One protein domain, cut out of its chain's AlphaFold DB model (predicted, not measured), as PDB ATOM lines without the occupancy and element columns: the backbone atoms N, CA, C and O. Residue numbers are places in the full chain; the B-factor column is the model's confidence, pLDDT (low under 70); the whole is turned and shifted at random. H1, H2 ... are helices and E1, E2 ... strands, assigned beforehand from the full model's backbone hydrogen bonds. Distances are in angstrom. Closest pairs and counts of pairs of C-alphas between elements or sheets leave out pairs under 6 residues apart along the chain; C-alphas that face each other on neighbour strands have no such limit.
ATOM      1  N   GLU A   3      13.272  35.571 260.613       97.88
ATOM      2  CA  GLU A   3      13.060  35.266 262.027       97.88
ATOM      3  C   GLU A   3      13.265  33.766 262.267       97.88
ATOM      4  O   GLU A   3      12.757  32.944 261.508       97.88
ATOM      5  N   THR A   4      13.983  33.394 263.327       98.19
ATOM      6  CA  THR A   4      14.106  31.991 263.746       98.19
ATOM      7  C   THR A   4      13.006  31.653 264.746       98.19
ATOM      8  O   THR A   4      12.901  32.288 265.795       98.19
ATOM      9  N   ARG A   5      12.225  30.613 264.455       97.81
ATOM     10  CA  ARG A   5      11.191  30.056 265.337       97.81
ATOM     11  C   ARG A   5      11.536  28.628 265.747       97.81
ATOM     12  O   ARG A   5      12.468  28.034 265.211       97.81
ATOM     13  N   LYS A   6      10.805  28.087 266.725       97.62
ATOM     14  CA  LYS A   6      11.017  26.742 267.278       97.62
ATOM     15  C   LYS A   6       9.738  25.923 267.246       97.62
ATOM     16  O   LYS A   6       8.663  26.446 267.513       97.62
ATOM     17  N   ASN A   7       9.884  24.639 266.963       96.50
ATOM     18  CA  ASN A   7       8.870  23.601 267.131       96.50
ATOM     19  C   ASN A   7       9.524  22.373 267.787       96.50
ATOM     20  O   ASN A   7      10.699  22.419 268.168       96.50
ATOM     21  N   LYS A   8       8.795  21.260 267.923       96.62
ATOM     22  CA  LYS A   8       9.380  20.028 268.480       96.62
ATOM     23  C   LYS A   8      10.519  19.442 267.633       96.62
ATOM     24  O   LYS A   8      11.402  18.794 268.190       96.62
ATOM     25  N   LYS A   9      10.525  19.674 266.315       94.12
ATOM     26  CA  LYS A   9      11.564  19.189 265.390       94.12
ATOM     27  C   LYS A   9      12.867  19.995 265.482       94.12
ATOM     28  O   LYS A   9      13.926  19.468 265.147       94.12
ATOM     29  N   GLY A  10      12.808  21.247 265.935       96.44
ATOM     30  CA  GLY A  10      13.967  22.119 266.107       96.44
ATOM     31  C   GLY A  10      13.675  23.574 265.752       96.44
ATOM     32  O   GLY A  10      12.578  24.082 265.974       96.44
ATOM     33  N   GLU A  11      14.692  24.258 265.230       97.88
ATOM     34  CA  GLU A  11      14.577  25.629 264.729       97.88
ATOM     35  C   GLU A  11      14.207  25.643 263.240       97.88
ATOM     36  O   GLU A  11      14.670  24.799 262.470       97.88
ATOM     37  N   TYR A  12      13.394  26.616 262.833       97.94
ATOM     38  CA  TYR A  12      13.055  26.877 261.434       97.94
ATOM     39  C   TYR A  12      13.042  28.381 261.151       97.94
ATOM     40  O   TYR A  12      12.803  29.195 262.050       97.94
ATOM     41  N   GLY A  13      13.341  28.756 259.908       98.25
ATOM     42  CA  GLY A  13      13.376  30.144 259.464       98.25
ATOM     43  C   GLY A  13      12.027  30.592 258.908       98.25
ATOM     44  O   GLY A  13      11.380  29.862 258.161       98.25
ATOM     45  N   VAL A  14      11.612  31.812 259.239       98.50
ATOM     46  CA  VAL A  14      10.429  32.464 258.671       98.50
ATOM     47  C   VAL A  14      10.822  33.807 258.073       98.50
ATOM     48  O   VAL A  14      11.254  34.730 258.765       98.50
ATOM     49  N   CYS A  15      10.659  33.928 256.763       98.25
ATOM     50  CA  CYS A  15      10.757  35.182 256.039       98.25
ATOM     51  C   CYS A  15       9.502  36.021 256.307       98.25
ATOM     52  O   CYS A  15       8.404  35.645 255.912       98.25
ATOM     53  N   LEU A  16       9.675  37.173 256.949       97.75
ATOM     54  CA  LEU A  16       8.654  38.192 257.174       97.75
ATOM     55  C   LEU A  16       8.709  39.262 256.083       97.75
ATOM     56  O   LEU A  16       9.781  39.813 255.787       97.75
ATOM     57  N   PHE A  17       7.542  39.594 255.551       97.44
ATOM     58  CA  PHE A  17       7.315  40.590 254.510       97.44
ATOM     59  C   PHE A  17       6.348  41.677 255.010       97.44
ATOM     60  O   PHE A  17       5.845  41.622 256.135       97.44
ATOM     61  N   GLU A  18       6.103  42.685 254.174       95.31
ATOM     62  CA  GLU A  18       5.107  43.728 254.448       95.31
ATOM     63  C   GLU A  18       3.694  43.133 254.614       95.31
ATOM     64  O   GLU A  18       3.431  41.985 254.249       95.31
ATOM     65  N   ASP A  19       2.778  43.903 255.204       93.25
ATOM     66  CA  ASP A  19       1.379  43.504 255.431       93.25
ATOM     67  C   ASP A  19       1.193  42.189 256.210       93.25
ATOM     68  O   ASP A  19       0.226  41.453 255.993       93.25
ATOM     69  N   ASN A  20       2.116  41.890 257.131       91.62
ATOM     70  CA  ASN A  20       2.124  40.656 257.923       91.62
ATOM     71  C   ASN A  20       2.067  39.397 257.039       91.62
ATOM     72  O   ASN A  20       1.354  38.434 257.325       91.62
ATOM     73  N   ARG A  21       2.791  39.422 255.921       97.56
ATOM     74  CA  ARG A  21       2.976  38.258 255.060       97.56
ATOM     75  C   ARG A  21       4.208  37.482 255.491       97.56
ATOM     76  O   ARG A  21       5.195  38.065 255.937       97.56
ATOM     77  N   GLN A  22       4.151  36.163 255.364       98.44
ATOM     78  CA  GLN A  22       5.199  35.271 255.855       98.44
ATOM     79  C   GLN A  22       5.471  34.155 254.842       98.44
ATOM     80  O   GLN A  22       4.612  33.866 254.019       98.44
ATOM     81  N   CYS A  23       6.650  33.545 254.891       98.50
ATOM     82  CA  CYS A  23       6.971  32.265 254.255       98.50
ATOM     83  C   CYS A  23       7.956  31.511 255.145       98.50
ATOM     84  O   CYS A  23       8.823  32.146 255.745       98.50
ATOM     85  N   GLU A  24       7.894  30.184 255.189       98.38
ATOM     86  CA  GLU A  24       9.025  29.403 255.695       98.38
ATOM     87  C   GLU A  24      10.221  29.593 254.741       98.38
ATOM     88  O   GLU A  24      10.045  29.727 253.527       98.38
ATOM     89  N   GLU A  25      11.432  29.701 255.290       98.31
ATOM     90  CA  GLU A  25      12.646  30.076 254.552       98.31
ATOM     91  C   GLU A  25      12.903  29.163 253.349       98.31
ATOM     92  O   GLU A  25      13.145  29.639 252.234       98.31
ATOM     93  N   TRP A  26      12.817  27.850 253.550       96.88
ATOM     94  CA  TRP A  26      13.076  26.881 252.495       96.88
ATOM     95  C   TRP A  26      11.921  26.767 251.503       96.88
ATOM     96  O   TRP A  26      12.170  26.601 250.307       96.88
ATOM     97  N   ALA A  27      10.675  26.890 251.955       98.06
ATOM     98  CA  ALA A  27       9.503  26.970 251.088       98.06
ATOM     99  C   ALA A  27       9.585  28.193 250.164       98.06
ATOM    100  O   ALA A  27       9.317  28.091 248.968       98.06
ATOM    101  N   PHE A  28      10.046  29.335 250.681       97.88
ATOM    102  CA  PHE A  28      10.325  30.512 249.865       97.88
ATOM    103  C   PHE A  28      11.445  30.253 248.852       97.88
ATOM    104  O   PHE A  28      11.283  30.545 247.669       97.88
ATOM    105  N   LEU A  29      12.565  29.662 249.290       97.19
ATOM    106  CA  LEU A  29      13.709  29.380 248.419       97.19
ATOM    107  C   LEU A  29      13.357  28.429 247.261       97.19
ATOM    108  O   LEU A  29      13.876  28.598 246.158       97.19
ATOM    109  N   ARG A  30      12.491  27.435 247.498       96.56
ATOM    110  CA  ARG A  30      12.058  26.463 246.478       96.56
ATOM    111  C   ARG A  30      10.903  26.947 245.599       96.56
ATOM    112  O   ARG A  30      10.635  26.323 244.578       96.56
ATOM    113  N   GLY A  31      10.251  28.051 245.964       96.50
ATOM    114  CA  GLY A  31       9.074  28.568 245.261       96.50
ATOM    115  C   GLY A  31       7.748  27.922 245.677       96.50
ATOM    116  O   GLY A  31       6.739  28.167 245.022       96.50
ATOM    117  N   ASP A  32       7.734  27.154 246.771       96.75
ATOM    118  CA  ASP A  32       6.521  26.573 247.367       96.75
ATOM    119  C   ASP A  32       5.683  27.647 248.094       96.75
ATOM    120  O   ASP A  32       4.490  27.475 248.326       96.75
ATOM    121  N   CYS A  33       6.305  28.782 248.431       97.00
ATOM    122  CA  CYS A  33       5.651  29.956 249.000       97.00
ATOM    123  C   CYS A  33       5.828  31.178 248.072       97.00
ATOM    124  O   CYS A  33       6.924  31.389 247.542       97.00
ATOM    125  N   PRO A  34       4.780  31.998 247.843       95.50
ATOM    126  CA  PRO A  34       4.803  33.047 246.826       95.50
ATOM    127  C   PRO A  34       5.829  34.156 247.094       95.50
ATOM    128  O   PRO A  34       6.089  34.550 248.234       95.50
ATOM    129  N   ILE A  35       6.342  34.742 246.006       94.75
ATOM    130  CA  ILE A  35       7.198  35.934 246.060       94.75
ATOM    131  C   ILE A  35       6.435  37.076 246.747       94.75
ATOM    132  O   ILE A  35       5.328  37.426 246.342       94.75
ATOM    133  N   GLY A  36       7.040  37.662 247.783       94.62
ATOM    134  CA  GLY A  36       6.412  38.699 248.611       94.62
ATOM    135  C   GLY A  36       5.625  38.164 249.811       94.62
ATOM    136  O   GLY A  36       5.037  38.954 250.545       94.62
ATOM    137  N   GLY A  37       5.632  36.849 250.037       96.50
ATOM    138  CA  GLY A  37       5.020  36.231 251.200       96.50
ATOM    139  C   GLY A  37       3.526  35.983 251.044       96.50
ATOM    140  O   GLY A  37       2.804  36.683 250.321       96.50
ATOM    141  N   MET A  38       3.037  34.998 251.784       96.56
ATOM    142  CA  MET A  38       1.613  34.719 251.869       96.56
ATOM    143  C   MET A  38       0.980  35.397 253.071       96.56
ATOM    144  O   MET A  38       1.590  35.561 254.126       96.56
ATOM    145  N   LYS A  39      -0.267  35.819 252.891       96.44
ATOM    146  CA  LYS A  39      -1.035  36.453 253.952       96.44
ATOM    147  C   LYS A  39      -1.403  35.392 254.981       96.44
ATOM    148  O   LYS A  39      -2.053  34.416 254.633       96.44
ATOM    149  N   VAL A  40      -1.013  35.614 256.233       96.62
ATOM    150  CA  VAL A  40      -1.348  34.699 257.336       96.62
ATOM    151  C   VAL A  40      -2.544  35.178 258.161       96.62
ATOM    152  O   VAL A  40      -2.953  34.533 259.119       96.62
ATOM    153  N   THR A  41      -3.117  36.332 257.807       94.50
ATOM    154  CA  THR A  41      -4.337  36.830 258.445       94.50
ATOM    155  C   THR A  41      -5.489  35.871 258.165       94.50
ATOM    156  O   THR A  41      -5.792  35.621 256.999       94.50
ATOM    157  N   GLY A  42      -6.151  35.404 259.221       93.88
ATOM    158  CA  GLY A  42      -7.238  34.431 259.136       93.88
ATOM    159  C   GLY A  42      -6.857  33.038 259.629       93.88
ATOM    160  O   GLY A  42      -7.752  32.220 259.762       93.88
ATOM    161  N   TYR A  43      -5.578  32.785 259.926       97.56
ATOM    162  CA  TYR A  43      -5.161  31.628 260.717       97.56
ATOM    163  C   TYR A  43      -5.152  31.983 262.205       97.56
ATOM    164  O   TYR A  43      -4.740  33.082 262.584       97.56
ATOM    165  N   GLU A  44      -5.594  31.047 263.034       97.00
ATOM    166  CA  GLU A  44      -5.843  31.244 264.464       97.00
ATOM    167  C   GLU A  44      -4.669  30.773 265.339       97.00
ATOM    168  O   GLU A  44      -4.563  31.160 266.502       97.00
ATOM    169  N   ASN A  45      -3.765  29.944 264.804       96.94
ATOM    170  CA  ASN A  45      -2.626  29.404 265.550       96.94
ATOM    171  C   ASN A  45      -1.383  29.149 264.673       96.94
ATOM    172  O   ASN A  45      -1.442  29.135 263.443       96.94
ATOM    173  N   ASP A  46      -0.244  28.913 265.329       97.19
ATOM    174  CA  ASP A  46       1.050  28.699 264.669       97.19
ATOM    175  C   ASP A  46       1.077  27.460 263.769       97.19
ATOM    176  O   ASP A  46       1.815  27.438 262.787       97.19
ATOM    177  N   ALA A  47       0.285  26.432 264.076       97.88
ATOM    178  CA  ALA A  47       0.249  25.203 263.294       97.88
ATOM    179  C   ALA A  47      -0.438  25.409 261.937       97.88
ATOM    180  O   ALA A  47       0.061  24.955 260.904       97.88
ATOM    181  N   GLU A  48      -1.545  26.148 261.931       98.44
ATOM    182  CA  GLU A  48      -2.223  26.584 260.712       98.44
ATOM    183  C   GLU A  48      -1.320  27.495 259.879       98.44
ATOM    184  O   GLU A  48      -1.124  27.248 258.688       98.44
ATOM    185  N   ILE A  49      -0.695  28.491 260.519       98.31
ATOM    186  CA  ILE A  49       0.264  29.379 259.856       98.31
ATOM    187  C   ILE A  49       1.390  28.558 259.237       98.31
ATOM    188  O   ILE A  49       1.685  28.743 258.062       98.31
ATOM    189  N   TYR A  50       1.997  27.639 259.992       98.31
ATOM    190  CA  TYR A  50       3.110  26.813 259.533       98.31
ATOM    191  C   TYR A  50       2.742  25.953 258.323       98.31
ATOM    192  O   TYR A  50       3.495  25.910 257.349       98.31
ATOM    193  N   CYS A  51       1.577  25.300 258.356       98.06
ATOM    194  CA  CYS A  51       1.071  24.553 257.208       98.06
ATOM    195  C   CYS A  51       1.009  25.435 255.959       98.06
ATOM    196  O   CYS A  51       1.531  25.084 254.904       98.06
ATOM    197  N   ALA A  52       0.431  26.620 256.120       98.12
ATOM    198  CA  ALA A  52       0.241  27.557 255.040       98.12
ATOM    199  C   ALA A  52       1.604  28.040 254.491       98.12
ATOM    200  O   ALA A  52       1.896  27.861 253.311       98.12
ATOM    201  N   ILE A  53       2.496  28.553 255.351       98.31
ATOM    202  CA  ILE A  53       3.798  29.139 254.964       98.31
ATOM    203  C   ILE A  53       4.825  28.133 254.442       98.31
ATOM    204  O   ILE A  53       5.844  28.550 253.888       98.31
ATOM    205  N   THR A  54       4.563  26.834 254.597       97.88
ATOM    206  CA  THR A  54       5.337  25.751 253.971       97.88
ATOM    207  C   THR A  54       4.795  25.341 252.595       97.88
ATOM    208  O   THR A  54       5.361  24.450 251.964       97.88
ATOM    209  N   GLY A  55       3.748  26.017 252.103       96.88
ATOM    210  CA  GLY A  55       3.112  25.781 250.802       96.88
ATOM    211  C   GLY A  55       1.901  24.844 250.849       96.88
ATOM    212  O   GLY A  55       1.409  24.435 249.800       96.88
ATOM    213  N   GLY A  56       1.440  24.467 252.044       96.38
ATOM    214  CA  GLY A  56       0.260  23.628 252.237       96.38
ATOM    215  C   GLY A  56      -1.054  24.410 252.285       96.38
ATOM    216  O   GLY A  56      -1.091  25.641 252.303       96.38
ATOM    217  N   GLU A  57      -2.152  23.664 252.349       97.25
ATOM    218  CA  GLU A  57      -3.514  24.166 252.521       97.25
ATOM    219  C   GLU A  57      -4.073  23.703 253.872       97.25
ATOM    220  O   GLU A  57      -3.901  22.550 254.270       97.25
ATOM    221  N   VAL A  58      -4.725  24.614 254.598       97.31
ATOM    222  CA  VAL A  58      -5.325  24.321 255.906       97.31
ATOM    223  C   VAL A  58      -6.806  24.017 255.729       97.31
ATOM    224  O   VAL A  58      -7.555  24.851 255.222       97.31
ATOM    225  N   GLU A  59      -7.240  22.866 256.227       96.75
ATOM    226  CA  GLU A  59      -8.650  22.492 256.322       96.75
ATOM    227  C   GLU A  59      -9.122  22.613 257.776       96.75
ATOM    228  O   GLU A  59      -8.424  22.210 258.708       96.75
ATOM    229  N   GLY A  60     -10.313  23.181 257.992       95.56
ATOM    230  CA  GLY A  60     -10.847  23.377 259.346       95.56
ATOM    231  C   GLY A  60     -10.112  24.455 260.152       95.56
ATOM    232  O   GLY A  60      -9.875  24.272 261.344       95.56
ATOM    233  N   VAL A  61      -9.754  25.572 259.511       97.06
ATOM    234  CA  VAL A  61      -9.181  26.763 260.166       97.06
ATOM    235  C   VAL A  61     -10.005  27.159 261.400       97.06
ATOM    236  O   VAL A  61     -11.231  27.269 261.315       97.06
ATOM    237  N   GLY A  62      -9.341  27.358 262.538       94.12
ATOM    238  CA  GLY A  62      -9.963  27.766 263.799       94.12
ATOM    239  C   GLY A  62     -10.788  26.688 264.505       94.12
ATOM    240  O   GLY A  62     -11.453  26.984 265.498       94.12
ATOM    241  N   THR A  63     -10.778  25.448 264.010       95.19
ATOM    242  CA  THR A  63     -11.405  24.309 264.700       95.19
ATOM    243  C   THR A  63     -10.460  23.701 265.739       95.19
ATOM    244  O   THR A  63      -9.273  24.011 265.769       95.19
ATOM    245  N   ASP A  64     -10.967  22.796 266.583       92.12
ATOM    246  CA  ASP A  64     -10.143  22.089 267.578       92.12
ATOM    247  C   ASP A  64      -9.104  21.146 266.941       92.12
ATOM    248  O   ASP A  64      -8.116  20.769 267.573       92.12
ATOM    249  N   THR A  65      -9.325  20.733 265.687       92.75
ATOM    250  CA  THR A  65      -8.484  19.766 264.971       92.75
ATOM    251  C   THR A  65      -8.220  20.212 263.527       92.75
ATOM    252  O   THR A  65      -8.679  19.544 262.596       92.75
ATOM    253  N   PRO A  66      -7.482  21.316 263.305       96.69
ATOM    254  CA  PRO A  66      -7.158  21.771 261.961       96.69
ATOM    255  C   PRO A  66      -6.238  20.759 261.271       96.69
ATOM    256  O   PRO A  66      -5.328  20.189 261.887       96.69
ATOM    257  N   MET A  67      -6.463  20.542 259.982       96.31
ATOM    258  CA  MET A  67      -5.690  19.621 259.153       96.31
ATOM    259  C   MET A  67      -4.818  20.404 258.173       96.31
ATOM    260  O   MET A  67      -5.186  21.480 257.710       96.31
ATOM    261  N   CYS A  68      -3.647  19.861 257.870       96.69
ATOM    262  CA  CYS A  68      -2.712  20.380 256.891       96.69
ATOM    263  C   CYS A  68      -2.603  19.422 255.714       96.69
ATOM    264  O   CYS A  68      -2.127  18.294 255.869       96.69
ATOM    265  N   LYS A  69      -2.994  19.901 254.538       95.81
ATOM    266  CA  LYS A  69      -2.730  19.266 253.256       95.81
ATOM    267  C   LYS A  69      -1.418  19.809 252.704       95.81
ATOM    268  O   LYS A  69      -1.338  20.947 252.249       95.81
ATOM    269  N   ARG A  70      -0.364  19.005 252.779       94.50
ATOM    270  CA  ARG A  70       0.976  19.367 252.307       94.50
ATOM    271  C   ARG A  70       1.053  19.346 250.780       94.50
ATOM    272  O   ARG A  70       0.262  18.689 250.106       94.50
ATOM    273  N   ILE A  71       2.070  20.011 250.235       92.56
ATOM    274  CA  ILE A  71       2.338  20.055 248.787       92.56
ATOM    275  C   ILE A  71       2.640  18.674 248.173       92.56
ATOM    276  O   ILE A  71       2.417  18.460 246.985       92.56
ATOM    277  N   ASP A  72       3.113  17.719 248.978       89.06
ATOM    278  CA  ASP A  72       3.337  16.323 248.576       89.06
ATOM    279  C   ASP A  72       2.063  15.460 248.624       89.06
ATOM    280  O   ASP A  72       2.120  14.267 248.331       89.06
ATOM    281  N   GLY A  73       0.917  16.052 248.972       88.06
ATOM    282  CA  GLY A  73      -0.377  15.383 249.061       88.06
ATOM    283  C   GLY A  73      -0.672  14.745 250.419       88.06
ATOM    284  O   GLY A  73      -1.786  14.266 250.615       88.06
ATOM    285  N   THR A  74       0.266  14.747 251.373       89.06
ATOM    286  CA  THR A  74      -0.003  14.227 252.721       89.06
ATOM    287  C   THR A  74      -1.017  15.094 253.453       89.06
ATOM    288  O   THR A  74      -0.833  16.307 253.567       89.06
ATOM    289  N   LEU A  75      -2.039  14.455 254.023       91.69
ATOM    290  CA  LEU A  75      -2.995  15.080 254.928       91.69
ATOM    291  C   LEU A  75      -2.737  14.604 256.361       91.69
ATOM    292  O   LEU A  75      -2.726  13.407 256.641       91.69
ATOM    293  N   CYS A  76      -2.518  15.536 257.285       93.31
ATOM    294  CA  CYS A  76      -2.324  15.228 258.703       93.31
ATOM    295  C   CYS A  76      -2.768  16.399 259.578       93.31
ATOM    296  O   CYS A  76      -3.005  17.495 259.080       93.31
ATOM    297  N   ASN A  77      -2.879  16.197 260.891       95.38
ATOM    298  CA  ASN A  77      -3.180  17.298 261.804       95.38
ATOM    299  C   ASN A  77      -2.113  18.408 261.695       95.38
ATOM    300  O   ASN A  77      -0.915  18.120 261.638       95.38
ATOM    301  N   ALA A  78      -2.534  19.673 261.678       96.81
ATOM    302  CA  ALA A  78      -1.629  20.799 261.469       96.81
ATOM    303  C   ALA A  78      -0.547  20.892 262.559       96.81
ATOM    304  O   ALA A  78       0.602  21.208 262.251       96.81
ATOM    305  N   GLN A  79      -0.875  20.562 263.815       96.75
ATOM    306  CA  GLN A  79       0.100  20.555 264.909       96.75
ATOM    307  C   GLN A  79       1.136  19.445 264.709       96.75
ATOM    308  O   GLN A  79       2.329  19.686 264.870       96.75
ATOM    309  N   ALA A  80       0.707  18.256 264.274       95.25
ATOM    310  CA  ALA A  80       1.628  17.178 263.921       95.25
ATOM    311  C   ALA A  80       2.549  17.573 262.750       95.25
ATOM    312  O   ALA A  80       3.733  17.240 262.756       95.25
ATOM    313  N   ASN A  81       2.046  18.329 261.765       96.12
ATOM    314  CA  ASN A  81       2.880  18.895 260.700       96.12
ATOM    315  C   ASN A  81       3.926  19.879 261.241       96.12
ATOM    316  O   ASN A  81       5.111  19.738 260.933       96.12
ATOM    317  N   LEU A  82       3.506  20.835 262.076       97.31
ATOM    318  CA  LEU A  82       4.408  21.790 262.724       97.31
ATOM    319  C   LEU A  82       5.483  21.080 263.551       97.31
ATOM    320  O   LEU A  82       6.648  21.459 263.503       97.31
ATOM    321  N   ASP A  83       5.119  20.024 264.267       96.00
ATOM    322  CA  ASP A  83       6.027  19.293 265.146       96.00
ATOM    323  C   ASP A  83       6.924  18.283 264.416       96.00
ATOM    324  O   ASP A  83       7.845  17.732 265.019       96.00
ATOM    325  N   GLY A  84       6.704  18.061 263.116       92.06
ATOM    326  CA  GLY A  84       7.439  17.065 262.336       92.06
ATOM    327  C   GLY A  84       7.019  15.618 262.608       92.06
ATOM    328  O   GLY A  84       7.778  14.705 262.300       92.06
TER     329      GLY A  84
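Overview. This is residues 3 to 84 of the 102 residues of an uncharacterized protein of Candidatus Gracilibacteria bacterium (UniProt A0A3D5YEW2). Two small three-stranded sheets stand on opposite sides of a short helix, H2, which lies in the middle of the domain between them. H1 packs beside the first sheet, E1 E2 E3, while H3 packs on the second, E4 E5 E6, and crosses H2 at its side; a long loop, residues 31 to 45, leads from H1 round to H2. The 82 printed residues hold three named helices and six named strands, in the order E1 E2 E3 H1 H2 E4 E5 E6 H3, a mixed class, and both sheets are antiparallel in the order of the chain. The whole is compact and rounded, with a radius of gyration of the C-alphas of 11.6 A and spans of 29 by 25 by 22 A.

Arrangement. E1, residues 3 to 7, E2, residues 10 to 17, and E3, residues 21 to 24, form a meander, each strand the antiparallel neighbour of the one before. Across E1 and E2, N 5 and O 12 are within hydrogen-bond range at 2.9 A, and across E2 and E3, N 15 and O 23 are within hydrogen-bond range at 2.8 A. The pairing is staggered: E2 pairs with E1 over residues 10 to 14 and with E3 over 14 to 17. H1, residues 25 to 30, is on this sheet at a height of 6.0 A, over none of its strands; its closest C-alphas to E2 are those of Glu 25 and Gly 13, 5.0 A apart. H2, residues 46 to 53, is also on this sheet, with the C-alphas of Ile 53 and Cys 23 of E3 the closest at 4.5 A. H1 and H2 are close but not clearly touching, with the C-alphas of Ala 27 and Ile 53 the closest at 7.2 A. E4, residues 57 to 59, E5, residues 67 to 69, and E6, residues 75 to 77, form a second meander, with N 57 and O 69 at 2.8 A and N 68 and O 76 at 2.7 A. H2 is on this sheet too, over E4 and E5 at a height of 8.6 A, along the strands at 20 degrees to E4 on the local plane. H3, residues 78 to 83, is on the same face, over E6, and stands up from the sheet at 58 degrees; the two helices on one face make two layers. H2 and H3 touch, about perpendicular at 87 degrees, with the C-alphas of Ala 47 and Gln 79 the closest at 4.9 A. In H1, H2 and H3 every O i to N i+4 pair is within hydrogen-bond range.

Along the chain. E1 begins at C-alpha 3, (13.060, 35.266, 262.027), and is 13.4 A long; E2 is 22.8 A, E3 10.7 A and H1 8.9 A. H2 begins at C-alpha 46, (1.050, 28.699, 264.669), and is 10.1 A long. E4 and E5 are 6.6 A each, E6 is 7.2 A, and H3, 8.6 A, ends at C-alpha 83, (6.027, 19.293, 265.146).

Size, cuts and confidence. The C-alphas of Leu 29 and Asp 64, the two farthest apart, are 31.5 A from each other. The printed part has no cut. The link from H1 to H2 is long, with 15 residues, and its residues 38 to 39 pair antiparallel with residues 21 to 22 of E3. The mean pLDDT of the printed part is 96.1, and no printed residue is under 70.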